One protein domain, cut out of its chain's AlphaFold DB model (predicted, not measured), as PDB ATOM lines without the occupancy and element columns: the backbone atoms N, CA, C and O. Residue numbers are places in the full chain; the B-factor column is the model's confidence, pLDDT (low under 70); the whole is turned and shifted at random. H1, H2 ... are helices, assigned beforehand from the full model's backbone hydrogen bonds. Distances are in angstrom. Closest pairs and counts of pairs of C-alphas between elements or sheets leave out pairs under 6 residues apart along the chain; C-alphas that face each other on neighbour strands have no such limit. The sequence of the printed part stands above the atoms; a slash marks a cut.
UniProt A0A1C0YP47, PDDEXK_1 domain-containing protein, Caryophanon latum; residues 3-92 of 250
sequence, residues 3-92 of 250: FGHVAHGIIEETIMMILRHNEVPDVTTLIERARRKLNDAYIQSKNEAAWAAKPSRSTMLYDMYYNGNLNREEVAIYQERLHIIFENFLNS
ATOM      1  N   PHE A   3     103.119 137.300 156.312       92.25
ATOM      2  CA  PHE A   3     103.613 137.718 154.998       92.25
ATOM      3  C   PHE A   3     103.126 139.113 154.578       92.25
ATOM      4  O   PHE A   3     103.940 139.964 154.233       92.25
ATOM      5  N   GLY A   4     101.810 139.352 154.642       91.56
ATOM      6  CA  GLY A   4     101.224 140.640 154.266       91.56
ATOM      7  C   GLY A   4     101.757 141.767 155.145       91.56
ATOM      8  O   GLY A   4     102.195 142.783 154.631       91.56
ATOM      9  N   HIS A   5     101.845 141.541 156.459       91.69
ATOM     10  CA  HIS A   5     102.401 142.521 157.394       91.69
ATOM     11  C   HIS A   5     103.846 142.927 157.048       91.69
ATOM     12  O   HIS A   5     104.172 144.110 157.055       91.69
ATOM     13  N   VAL A   6     104.705 141.965 156.685       95.44
ATOM     14  CA  VAL A   6     106.077 142.261 156.234       95.44
ATOM     15  C   VAL A   6     106.081 143.080 154.941       95.44
ATOM     16  O   VAL A   6     106.873 144.013 154.820       95.44
ATOM     17  N   ALA A   7     105.221 142.731 153.983       95.56
ATOM     18  CA  ALA A   7     105.124 143.440 152.712       95.56
ATOM     19  C   ALA A   7     104.640 144.889 152.895       95.56
ATOM     20  O   ALA A   7     105.304 145.790 152.391       95.56
ATOM     21  N   HIS A   8     103.573 145.118 153.672       94.75
ATOM     22  CA  HIS A   8     103.067 146.461 153.989       94.75
ATOM     23  C   HIS A   8     104.131 147.328 154.668       94.75
ATOM     24  O   HIS A   8     104.420 148.419 154.189       94.75
ATOM     25  N   GLY A   9     104.834 146.806 155.682       94.81
ATOM     26  CA  GLY A   9     105.903 147.573 156.335       94.81
ATOM     27  C   GLY A   9     107.054 147.954 155.391       94.81
ATOM     28  O   GLY A   9     107.655 149.012 155.535       94.81
ATOM     29  N   ILE A  10     107.375 147.123 154.392       96.81
ATOM     30  CA  ILE A  10     108.394 147.466 153.384       96.81
ATOM     31  C   ILE A  10     107.867 148.491 152.377       96.81
ATOM     32  O   ILE A  10     108.623 149.371 151.960       96.81
ATOM     33  N   ILE A  11     106.597 148.380 151.983       96.06
ATOM     34  CA  ILE A  11     105.916 149.350 151.119       96.06
ATOM     35  C   ILE A  11     105.930 150.728 151.780       96.06
ATOM     36  O   ILE A  11     106.423 151.674 151.172       96.06
ATOM     37  N   GLU A  12     105.510 150.822 153.040       94.12
ATOM     38  CA  GLU A  12     105.536 152.049 153.840       94.12
ATOM     39  C   GLU A  12     106.935 152.676 153.882       94.12
ATOM     40  O   GLU A  12     107.125 153.828 153.479       94.12
ATOM     41  N   GLU A  13     107.933 151.893 154.317       94.62
ATOM     42  CA  GLU A  13     109.334 152.317 154.394       94.62
ATOM     43  C   GLU A  13     109.809 152.865 153.029       94.62
ATOM     44  O   GLU A  13     110.516 153.871 152.969       94.62
ATOM     45  N   THR A  14     109.384 152.241 151.925       95.81
ATOM     46  CA  THR A  14     109.749 152.643 150.559       95.81
ATOM     47  C   THR A  14     109.034 153.917 150.112       95.81
ATOM     48  O   THR A  14     109.676 154.806 149.557       95.81
ATOM     49  N   ILE A  15     107.734 154.060 150.379       94.25
ATOM     50  CA  ILE A  15     106.986 155.284 150.057       94.25
ATOM     51  C   ILE A  15     107.582 156.484 150.796       94.25
ATOM     52  O   ILE A  15     107.784 157.546 150.201       94.25
ATOM     53  N   MET A  16     107.955 156.306 152.064       91.56
ATOM     54  CA  MET A  16     108.639 157.343 152.835       91.56
ATOM     55  C   MET A  16     109.980 157.741 152.217       91.56
ATOM     56  O   MET A  16     110.283 158.934 152.147       91.56
ATOM     57  N   MET A  17     110.771 156.778 151.730       92.75
ATOM     58  CA  MET A  17     112.022 157.062 151.013       92.75
ATOM     59  C   MET A  17     111.779 157.854 149.721       92.75
ATOM     60  O   MET A  17     112.468 158.846 149.471       92.75
ATOM     61  N   ILE A  18     110.763 157.480 148.941       92.38
ATOM     62  CA  ILE A  18     110.401 158.171 147.695       92.38
ATOM     63  C   ILE A  18     110.005 159.623 147.980       92.38
ATOM     64  O   ILE A  18     110.503 160.545 147.332       92.38
ATOM     65  N   LEU A  19     109.141 159.840 148.972       87.56
ATOM     66  CA  LEU A  19     108.601 161.163 149.283       87.56
ATOM     67  C   LEU A  19     109.631 162.090 149.938       87.56
ATOM     68  O   LEU A  19     109.666 163.278 149.621       87.56
ATOM     69  N   ARG A  20     110.482 161.567 150.832       87.50
ATOM     70  CA  ARG A  20     111.447 162.379 151.598       87.50
ATOM     71  C   ARG A  20     112.792 162.549 150.904       87.50
ATOM     72  O   ARG A  20     113.407 163.604 151.036       87.50
ATOM     73  N   HIS A  21     113.255 161.524 150.192       89.38
ATOM     74  CA  HIS A  21     114.622 161.461 149.667       89.38
ATOM     75  C   HIS A  21     114.687 161.336 148.144       89.38
ATOM     76  O   HIS A  21     115.767 161.463 147.579       89.38
ATOM     77  N   ASN A  22     113.549 161.151 147.462       88.38
ATOM     78  CA  ASN A  22     113.506 160.857 146.028       88.38
ATOM     79  C   ASN A  22     114.314 159.606 145.644       88.38
ATOM     80  O   ASN A  22     114.866 159.515 144.546       88.38
ATOM     81  N   GLU A  23     114.394 158.650 146.561       92.38
ATOM     82  CA  GLU A  23     115.113 157.401 146.362       92.38
ATOM     83  C   GLU A  23     114.122 156.275 146.104       92.38
ATOM     84  O   GLU A  23     113.145 156.108 146.835       92.38
ATOM     85  N   VAL A  24     114.389 155.490 145.063       93.50
ATOM     86  CA  VAL A  24     113.616 154.293 144.732       93.50
ATOM     87  C   VAL A  24     114.573 153.107 144.801       93.50
ATOM     88  O   VAL A  24     115.449 153.001 143.939       93.50
ATOM     89  N   PRO A  25     114.459 152.236 145.816       95.12
ATOM     90  CA  PRO A  25     115.248 151.013 145.874       95.12
ATOM     91  C   PRO A  25     114.863 150.075 144.727       95.12
ATOM     92  O   PRO A  25     113.729 150.084 144.247       95.12
ATOM     93  N   ASP A  26     115.802 149.232 144.305       96.25
ATOM     94  CA  ASP A  26     115.508 148.180 143.339       96.25
ATOM     95  C   ASP A  26     114.696 147.035 143.978       96.25
ATOM     96  O   ASP A  26     114.672 146.844 145.200       96.25
ATOM     97  N   VAL A  27     114.041 146.236 143.133       97.19
ATOM     98  CA  VAL A  27     113.188 145.121 143.571       97.19
ATOM     99  C   VAL A  27     113.953 144.070 144.389       97.19
ATOM    100  O   VAL A  27     113.399 143.502 145.332       97.19
ATOM    101  N   THR A  28     115.234 143.833 144.089       97.12
ATOM    102  CA  THR A  28     116.072 142.854 144.802       97.12
ATOM    103  C   THR A  28     116.280 143.300 146.241       97.12
ATOM    104  O   THR A  28     116.072 142.510 147.164       97.12
ATOM    105  N   THR A  29     116.572 144.587 146.445       97.50
ATOM    106  CA  THR A  29     116.710 145.187 147.777       97.50
ATOM    107  C   THR A  29     115.443 144.995 148.623       97.50
ATOM    108  O   THR A  29     115.528 144.623 149.801       97.50
ATOM    109  N   LEU A  30     114.253 145.200 148.043       97.94
ATOM    110  CA  LEU A  30     112.977 144.996 148.746       97.94
ATOM    111  C   LEU A  30     112.759 143.524 149.126       97.94
ATOM    112  O   LEU A  30     112.429 143.215 150.276       97.94
ATOM    113  N   ILE A  31     113.022 142.605 148.194       97.56
ATOM    114  CA  ILE A  31     112.906 141.158 148.424       97.56
ATOM    115  C   ILE A  31     113.856 140.701 149.536       97.56
ATOM    116  O   ILE A  31     113.456 139.926 150.408       97.56
ATOM    117  N   GLU A  32     115.103 141.169 149.547       97.25
ATOM    118  CA  GLU A  32     116.085 140.803 150.572       97.25
ATOM    119  C   GLU A  32     115.689 141.298 151.967       97.25
ATOM    120  O   GLU A  32     115.857 140.578 152.957       97.25
ATOM    121  N   ARG A  33     115.127 142.508 152.071       97.62
ATOM    122  CA  ARG A  33     114.562 143.018 153.334       97.62
ATOM    123  C   ARG A  33     113.408 142.140 153.811       97.62
ATOM    124  O   ARG A  33     113.401 141.741 154.974       97.62
ATOM    125  N   ALA A  34     112.484 141.783 152.918       97.12
ATOM    126  CA  ALA A  34     111.351 140.922 153.259       97.12
ATOM    127  C   ALA A  34     111.806 139.537 153.717       97.12
ATOM    128  O   ALA A  34     111.371 139.053 154.762       97.12
ATOM    129  N   ARG A  35     112.737 138.919 152.981       96.00
ATOM    130  CA  ARG A  35     113.311 137.612 153.327       96.00
ATOM    131  C   ARG A  35     113.975 137.628 154.696       96.00
ATOM    132  O   ARG A  35     113.764 136.692 155.457       96.00
ATOM    133  N   ARG A  36     114.725 138.683 155.034       96.88
ATOM    134  CA  ARG A  36     115.303 138.842 156.379       96.88
ATOM    135  C   ARG A  36     114.218 138.854 157.458       96.88
ATOM    136  O   ARG A  36     114.252 137.989 158.326       96.88
ATOM    137  N   LYS A  37     113.202 139.721 157.340       96.56
ATOM    138  CA  LYS A  37     112.095 139.795 158.318       96.56
ATOM    139  C   LYS A  37     111.342 138.456 158.457       96.56
ATOM    140  O   LYS A  37     111.005 138.046 159.565       96.56
ATOM    141  N   LEU A  38     111.107 137.744 157.351       95.50
ATOM    142  CA  LEU A  38     110.461 136.422 157.354       95.50
ATOM    143  C   LEU A  38     111.336 135.335 158.001       95.50
ATOM    144  O   LEU A  38     110.834 134.526 158.782       95.50
ATOM    145  N   ASN A  39     112.639 135.323 157.709       95.25
ATOM    146  CA  ASN A  39     113.586 134.385 158.312       95.25
ATOM    147  C   ASN A  39     113.725 134.622 159.820       95.25
ATOM    148  O   ASN A  39     113.737 133.658 160.585       95.25
ATOM    149  N   ASP A  40     113.765 135.882 160.253       95.75
ATOM    150  CA  ASP A  40     113.807 136.241 161.670       95.75
ATOM    151  C   ASP A  40     112.555 135.744 162.399       95.75
ATOM    152  O   ASP A  40     112.659 135.120 163.455       95.75
ATOM    153  N   ALA A  41     111.370 135.931 161.808       95.38
ATOM    154  CA  ALA A  41     110.124 135.402 162.359       95.38
ATOM    155  C   ALA A  41     110.119 133.871 162.451       95.38
ATOM    156  O   ALA A  41     109.663 133.316 163.452       95.38
ATOM    157  N   TYR A  42     110.663 133.176 161.448       95.38
ATOM    158  CA  TYR A  42     110.832 131.724 161.496       95.38
ATOM    159  C   TYR A  42     111.770 131.292 162.631       95.38
ATOM    160  O   TYR A  42     111.439 130.371 163.374       95.38
ATOM    161  N   ILE A  43     112.912 131.965 162.805       95.25
ATOM    162  CA  ILE A  43     113.860 131.682 163.893       95.25
ATOM    163  C   ILE A  43     113.202 131.911 165.257       95.25
ATOM    164  O   ILE A  43     113.298 131.044 166.125       95.25
ATOM    165  N   GLN A  44     112.499 133.033 165.436       95.31
ATOM    166  CA  GLN A  44     111.770 133.343 166.671       95.31
ATOM    167  C   GLN A  44     110.706 132.283 166.985       95.31
ATOM    168  O   GLN A  44     110.601 131.830 168.123       95.31
ATOM    169  N   SER A  45     109.992 131.813 165.960       96.06
ATOM    170  CA  SER A  45     108.933 130.807 166.103       96.06
ATOM    171  C   SER A  45     109.439 129.421 166.518       96.06
ATOM    172  O   SER A  45     108.639 128.579 166.909       96.06
ATOM    173  N   LYS A  46     110.752 129.151 166.463       95.25
ATOM    174  CA  LYS A  46     111.322 127.886 166.966       95.25
ATOM    175  C   LYS A  46     111.348 127.799 168.493       95.25
ATOM    176  O   LYS A  46     111.559 126.712 169.022       95.25
ATOM    177  N   ASN A  47     111.186 128.918 169.197       94.81
ATOM    178  CA  ASN A  47     111.202 128.960 170.655       94.81
ATOM    179  C   ASN A  47     109.837 129.397 171.198       94.81
ATOM    180  O   ASN A  47     109.634 130.554 171.573       94.81
ATOM    181  N   GLU A  48     108.902 128.448 171.251       93.75
ATOM    182  CA  GLU A  48     107.550 128.687 171.762       93.75
ATOM    183  C   GLU A  48     107.554 129.168 173.216       93.75
ATOM    184  O   GLU A  48     106.811 130.083 173.546       93.75
ATOM    185  N   ALA A  49     108.430 128.634 174.073       94.19
ATOM    186  CA  ALA A  49     108.510 129.048 175.474       94.19
ATOM    187  C   ALA A  49     108.903 130.528 175.624       94.19
ATOM    188  O   ALA A  49     108.315 131.253 176.431       94.19
ATOM    189  N   ALA A  50     109.865 131.004 174.826       93.62
ATOM    190  CA  ALA A  50     110.243 132.416 174.814       93.62
ATOM    191  C   ALA A  50     109.103 133.308 174.304       93.62
ATOM    192  O   ALA A  50     108.875 134.382 174.865       93.62
ATOM    193  N   TRP A  51     108.369 132.850 173.286       95.25
ATOM    194  CA  TRP A  51     107.185 133.551 172.798       95.25
ATOM    195  C   TRP A  51     106.063 133.583 173.835       95.25
ATOM    196  O   TRP A  51     105.558 134.659 174.130       95.25
ATOM    197  N   ALA A  52     105.727 132.458 174.463       93.56
ATOM    198  CA  ALA A  52     104.699 132.380 175.497       93.56
ATOM    199  C   ALA A  52     105.012 133.293 176.695       93.56
ATOM    200  O   ALA A  52     104.106 133.886 177.275       93.56
ATOM    201  N   ALA A  53     106.294 133.466 177.035       94.94
ATOM    202  CA  ALA A  53     106.712 134.388 178.087       94.94
ATOM    203  C   ALA A  53     106.544 135.873 177.704       94.94
ATOM    204  O   ALA A  53     106.314 136.706 178.582       94.94
ATOM    205  N   LYS A  54     106.701 136.232 176.420       93.62
ATOM    206  CA  LYS A  54     106.613 137.619 175.920       93.62
ATOM    207  C   LYS A  54     105.988 137.682 174.513       93.62
ATOM    208  O   LYS A  54     106.671 138.083 173.565       93.62
ATOM    209  N   PRO A  55     104.686 137.384 174.358       90.56
ATOM    210  CA  PRO A  55     104.072 137.199 173.038       90.56
ATOM    211  C   PRO A  55     104.009 138.484 172.204       90.56
ATOM    212  O   PRO A  55     103.942 138.423 170.983       90.56
ATOM    213  N   SER A  56     104.088 139.654 172.843       90.19
ATOM    214  CA  SER A  56     104.159 140.960 172.173       90.19
ATOM    215  C   SER A  56     105.558 141.335 171.668       90.19
ATOM    216  O   SER A  56     105.721 142.375 171.033       90.19
ATOM    217  N   ARG A  57     106.592 140.543 171.985       90.25
ATOM    218  CA  ARG A  57     108.002 140.845 171.671       90.25
ATOM    219  C   ARG A  57     108.638 139.866 170.692       90.25
ATOM    220  O   ARG A  57     109.770 140.100 170.277       90.25
ATOM    221  N   SER A  58     107.946 138.795 170.326       91.19
ATOM    222  CA  SER A  58     108.422 137.832 169.339       91.19
ATOM    223  C   SER A  58     107.287 137.368 168.445       91.19
ATOM    224  O   SER A  58     106.127 137.319 168.846       91.19
ATOM    225  N   THR A  59     107.633 137.007 167.219       94.44
ATOM    226  CA  THR A  59     106.675 136.486 166.251       94.44
ATOM    227  C   THR A  59     106.517 134.983 166.435       94.44
ATOM    228  O   THR A  59     107.513 134.267 166.546       94.44
ATOM    229  N   MET A  60     105.272 134.511 166.411       94.56
ATOM    230  CA  MET A  60     104.935 133.095 166.305       94.56
ATOM    231  C   MET A  60     104.122 132.865 165.034       94.56
ATOM    232  O   MET A  60     103.004 133.363 164.894       94.56
ATOM    233  N   LEU A  61     104.699 132.139 164.078       94.38
ATOM    234  CA  LEU A  61     104.021 131.771 162.839       94.38
ATOM    235  C   LEU A  61     102.975 130.685 163.116       94.38
ATOM    236  O   LEU A  61     103.246 129.724 163.832       94.38
ATOM    237  N   TYR A  62     101.801 130.812 162.493       92.19
ATOM    238  CA  TYR A  62     100.680 129.883 162.672       92.19
ATOM    239  C   TYR A  62     101.088 128.416 162.469       92.19
ATOM    240  O   TYR A  62     100.826 127.581 163.330       92.19
ATOM    241  N   ASP A  63     101.777 128.111 161.366       92.12
ATOM    242  CA  ASP A  63     102.187 126.737 161.051       92.12
ATOM    243  C   ASP A  63     103.245 126.213 162.023       92.12
ATOM    244  O   ASP A  63     103.246 125.035 162.365       92.12
ATOM    245  N   MET A  64     104.104 127.091 162.545       94.38
ATOM    246  CA  MET A  64     105.054 126.706 163.586       94.38
ATOM    247  C   MET A  64     104.326 126.351 164.882       94.38
ATOM    248  O   MET A  64     104.638 125.326 165.478       94.38
ATOM    249  N   TYR A  65     103.321 127.139 165.271       93.50
ATOM    250  CA  TYR A  65     102.537 126.899 166.482       93.50
ATOM    251  C   TYR A  65     101.675 125.633 166.400       93.50
ATOM    252  O   TYR A  65     101.665 124.819 167.316       93.50
ATOM    253  N   TYR A  66     100.947 125.445 165.295       91.38
ATOM    254  CA  TYR A  66      99.970 124.357 165.177       91.38
ATOM    255  C   TYR A  66     100.517 123.083 164.521       91.38
ATOM    256  O   TYR A  66     100.008 122.001 164.814       91.38
ATOM    257  N   ASN A  67     101.524 123.190 163.649       91.31
ATOM    258  CA  ASN A  67     102.061 122.062 162.875       91.31
ATOM    259  C   ASN A  67     103.532 121.750 163.218       91.31
ATOM    260  O   ASN A  67     104.061 120.730 162.776       91.31
ATOM    261  N   GLY A  68     104.216 122.618 163.975       92.38
ATOM    262  CA  GLY A  68     105.627 122.469 164.354       92.38
ATOM    263  C   GLY A  68     106.631 122.728 163.224       92.38
ATOM    264  O   GLY A  68     107.842 122.687 163.449       92.38
ATOM    265  N   ASN A  69     106.165 122.977 161.999       93.38
ATOM    266  CA  ASN A  69     107.001 123.249 160.836       93.38
ATOM    267  C   ASN A  69     106.262 124.108 159.803       93.38
ATOM    268  O   ASN A  69     105.039 124.216 159.818       93.38
ATOM    269  N   LEU A  70     107.028 124.714 158.893       92.81
ATOM    270  CA  LEU A  70     106.472 125.403 157.732       92.81
ATOM    271  C   LEU A  70     106.190 124.413 156.603       92.81
ATOM    272  O   LEU A  70     107.028 123.560 156.289       92.81
ATOM    273  N   ASN A  71     105.063 124.605 155.918       90.62
ATOM    274  CA  ASN A  71     104.780 123.906 154.674       90.62
ATOM    275  C   ASN A  71     105.722 124.411 153.564       90.62
ATOM    276  O   ASN A  71     105.708 125.587 153.200       90.62
ATOM    277  N   ARG A  72     106.546 123.511 153.012       90.50
ATOM    278  CA  ARG A  72     107.545 123.847 151.982       90.50
ATOM    279  C   ARG A  72     106.923 124.375 150.691       90.50
ATOM    280  O   ARG A  72     107.510 125.259 150.071       90.50
ATOM    281  N   GLU A  73     105.761 123.861 150.301       91.31
ATOM    282  CA  GLU A  73     105.051 124.308 149.099       91.31
ATOM    283  C   GLU A  73     104.525 125.731 149.290       91.31
ATOM    284  O   GLU A  73     104.772 126.597 148.455       91.31
ATOM    285  N   GLU A  74     103.891 126.018 150.433       89.31
ATOM    286  CA  GLU A  74     103.434 127.377 150.744       89.31
ATOM    287  C   GLU A  74     104.612 128.358 150.838       89.31
ATOM    288  O   GLU A  74     104.521 129.470 150.320       89.31
ATOM    289  N   VAL A  75     105.746 127.951 151.424       91.31
ATOM    290  CA  VAL A  75     106.964 128.778 151.462       91.31
ATOM    291  C   VAL A  75     107.450 129.123 150.053       91.31
ATOM    292  O   VAL A  75     107.740 130.292 149.797       91.31
ATOM    293  N   ALA A  76     107.511 128.152 149.139       91.69
ATOM    294  CA  ALA A  76     107.912 128.397 147.753       91.69
ATOM    295  C   ALA A  76     106.958 129.381 147.054       91.69
ATOM    296  O   ALA A  76     107.411 130.346 146.436       91.69
ATOM    297  N   ILE A  77     105.644 129.213 147.248       91.88
ATOM    298  CA  ILE A  77     104.622 130.125 146.714       91.88
ATOM    299  C   ILE A  77     104.824 131.551 147.243       91.88
ATOM    300  O   ILE A  77     104.772 132.510 146.474       91.88
ATOM    301  N   TYR A  78     105.063 131.732 148.545       90.69
ATOM    302  CA  TYR A  78     105.296 133.072 149.098       90.69
ATOM    303  C   TYR A  78     106.604 133.690 148.608       90.69
ATOM    304  O   TYR A  78     106.647 134.898 148.389       90.69
ATOM    305  N   GLN A  79     107.653 132.892 148.404       90.56
ATOM    306  CA  GLN A  79     108.913 133.384 147.844       90.56
ATOM    307  C   GLN A  79     108.740 133.923 146.423       90.56
ATOM    308  O   GLN A  79     109.293 134.978 146.120       90.56
ATOM    309  N   GLU A  80     107.959 133.243 145.582       92.56
ATOM    310  CA  GLU A  80     107.612 133.720 144.240       92.56
ATOM    311  C   GLU A  80     106.742 134.984 144.306       92.56
ATOM    312  O   GLU A  80     107.027 135.984 143.646       92.56
ATOM    313  N   ARG A  81     105.738 134.997 145.194       94.75
ATOM    314  CA  ARG A  81     104.864 136.163 145.391       94.75
ATOM    315  C   ARG A  81     105.610 137.421 145.821       94.75
ATOM    316  O   ARG A  81     105.189 138.497 145.417       94.75
ATOM    317  N   LEU A  82     106.684 137.321 146.613       94.81
ATOM    318  CA  LEU A  82     107.485 138.500 146.983       94.81
ATOM    319  C   LEU A  82     107.995 139.238 145.748       94.81
ATOM    320  O   LEU A  82     107.968 140.465 145.725       94.81
ATOM    321  N   HIS A  83     108.455 138.494 144.741       95.19
ATOM    322  CA  HIS A  83     108.984 139.093 143.526       95.19
ATOM    323  C   HIS A  83     107.888 139.851 142.780       95.19
ATOM    324  O   HIS A  83     108.019 141.054 142.570       95.19
ATOM    325  N   ILE A  84     106.772 139.170 142.513       96.44
ATOM    326  CA  ILE A  84     105.616 139.735 141.810       96.44
ATOM    327  C   ILE A  84     105.095 140.986 142.527       96.44
ATOM    328  O   ILE A  84     104.882 142.020 141.904       96.44
ATOM    329  N   ILE A  85     104.907 140.911 143.849       97.00
ATOM    330  CA  ILE A  85     104.329 142.007 144.635       97.00
ATOM    331  C   ILE A  85     105.230 143.235 144.612       97.00
ATOM    332  O   ILE A  85     104.727 144.329 144.383       97.00
ATOM    333  N   PHE A  86     106.537 143.083 144.845       97.94
ATOM    334  CA  PHE A  86     107.429 144.241 144.887       97.94
ATOM    335  C   PHE A  86     107.730 144.810 143.504       97.94
ATOM    336  O   PHE A  86     107.852 146.025 143.371       97.94
ATOM    337  N   GLU A  87     107.802 143.967 142.474       97.56
ATOM    338  CA  GLU A  87     107.921 144.434 141.094       97.56
ATOM    339  C   GLU A  87     106.689 145.250 140.689       97.56
ATOM    340  O   GLU A  87     106.814 146.391 140.242       97.56
ATOM    341  N   ASN A  88     105.489 144.713 140.918       97.88
ATOM    342  CA  ASN A  88     104.248 145.412 140.597       97.88
ATOM    343  C   ASN A  88     104.029 146.638 141.485       97.88
ATOM    344  O   ASN A  88     103.506 147.638 141.010       97.88
ATOM    345  N   PHE A  89     104.469 146.611 142.743       98.12
ATOM    346  CA  PHE A  89     104.430 147.776 143.623       98.12
ATOM    347  C   PHE A  89     105.281 148.927 143.079       98.12
ATOM    348  O   PHE A  89     104.781 150.041 142.944       98.12
ATOM    349  N   LEU A  90     106.539 148.676 142.708       97.31
ATOM    350  CA  LEU A  90     107.405 149.723 142.154       97.31
ATOM    351  C   LEU A  90     106.891 150.258 140.807       97.31
ATOM    352  O   LEU A  90     107.108 151.424 140.474       97.31
ATOM    353  N   ASN A  91     106.174 149.427 140.050       96.38
ATOM    354  CA  ASN A  91     105.530 149.799 138.790       96.38
ATOM    355  C   ASN A  91     104.088 150.305 138.951       96.38
ATOM    356  O   ASN A  91     103.447 150.651 137.959       96.38
ATOM    357  N   SER A  92     103.584 150.364 140.181       97.19
ATOM    358  CA  SER A  92     102.190 150.681 140.450       97.19
ATOM    359  C   SER A  92     101.830 152.117 140.091       97.19
ATOM    360  O   SER A  92     102.687 153.007 140.069       97.19
TER     361      SER A  92
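Overview. This is residues 3 to 92 of the 250 residues of the protein "PDDEXK_1 domain-containing protein" of Caryophanon latum (UniProt A0A1C0YP47). Three long helices, H1, H2 and H5, form a splayed up-and-down bundle, each running against the one before it, with short H3 and H4 near the last residues of H2. The printed part has 90 residues with five named helices, H1 to H5 in order: all helix. It is only just loose, close to compact (radius of gyration of the C-alphas 14.9 A), spanning 44 by 29 by 15 A.

Along the chain. H1, residues 3 to 21, begins at C-alpha 3 (103.613, 137.718, 154.998) and measures 26.7 A. H2, residues 27 to 45, measures 27.0 A; H3 is residues 48 to 53, H4 62 to 67. H5, residues 72 to 90, measures 27.7 A and ends at C-alpha 90 (107.405, 149.723, 142.154).

Arrangement. H1, with residues 3 to 10 alone, touches H2 in a hairpin; the closest C-alphas, of Val 6 and Ala 34, are 6.2 A apart. H2, the hub, touches H5, closest at C-alphas 27 and 87, 5.9 A. H4 only just touches H2, with 3 C-alpha pairs within 8 A, closest Ser 45 and Met 64, 6.2 A. H3 touches no helix. Every O i to N i+4 pair is within hydrogen-bond range in H1 to H4; H5 has 14 of 15.

Size, cuts and confidence. The farthest C-alphas, of Asn 22 and Asn 67, are 43.8 A apart. The printed part has no cut, no link is long, and no printed residue is under 70 in pLDDT.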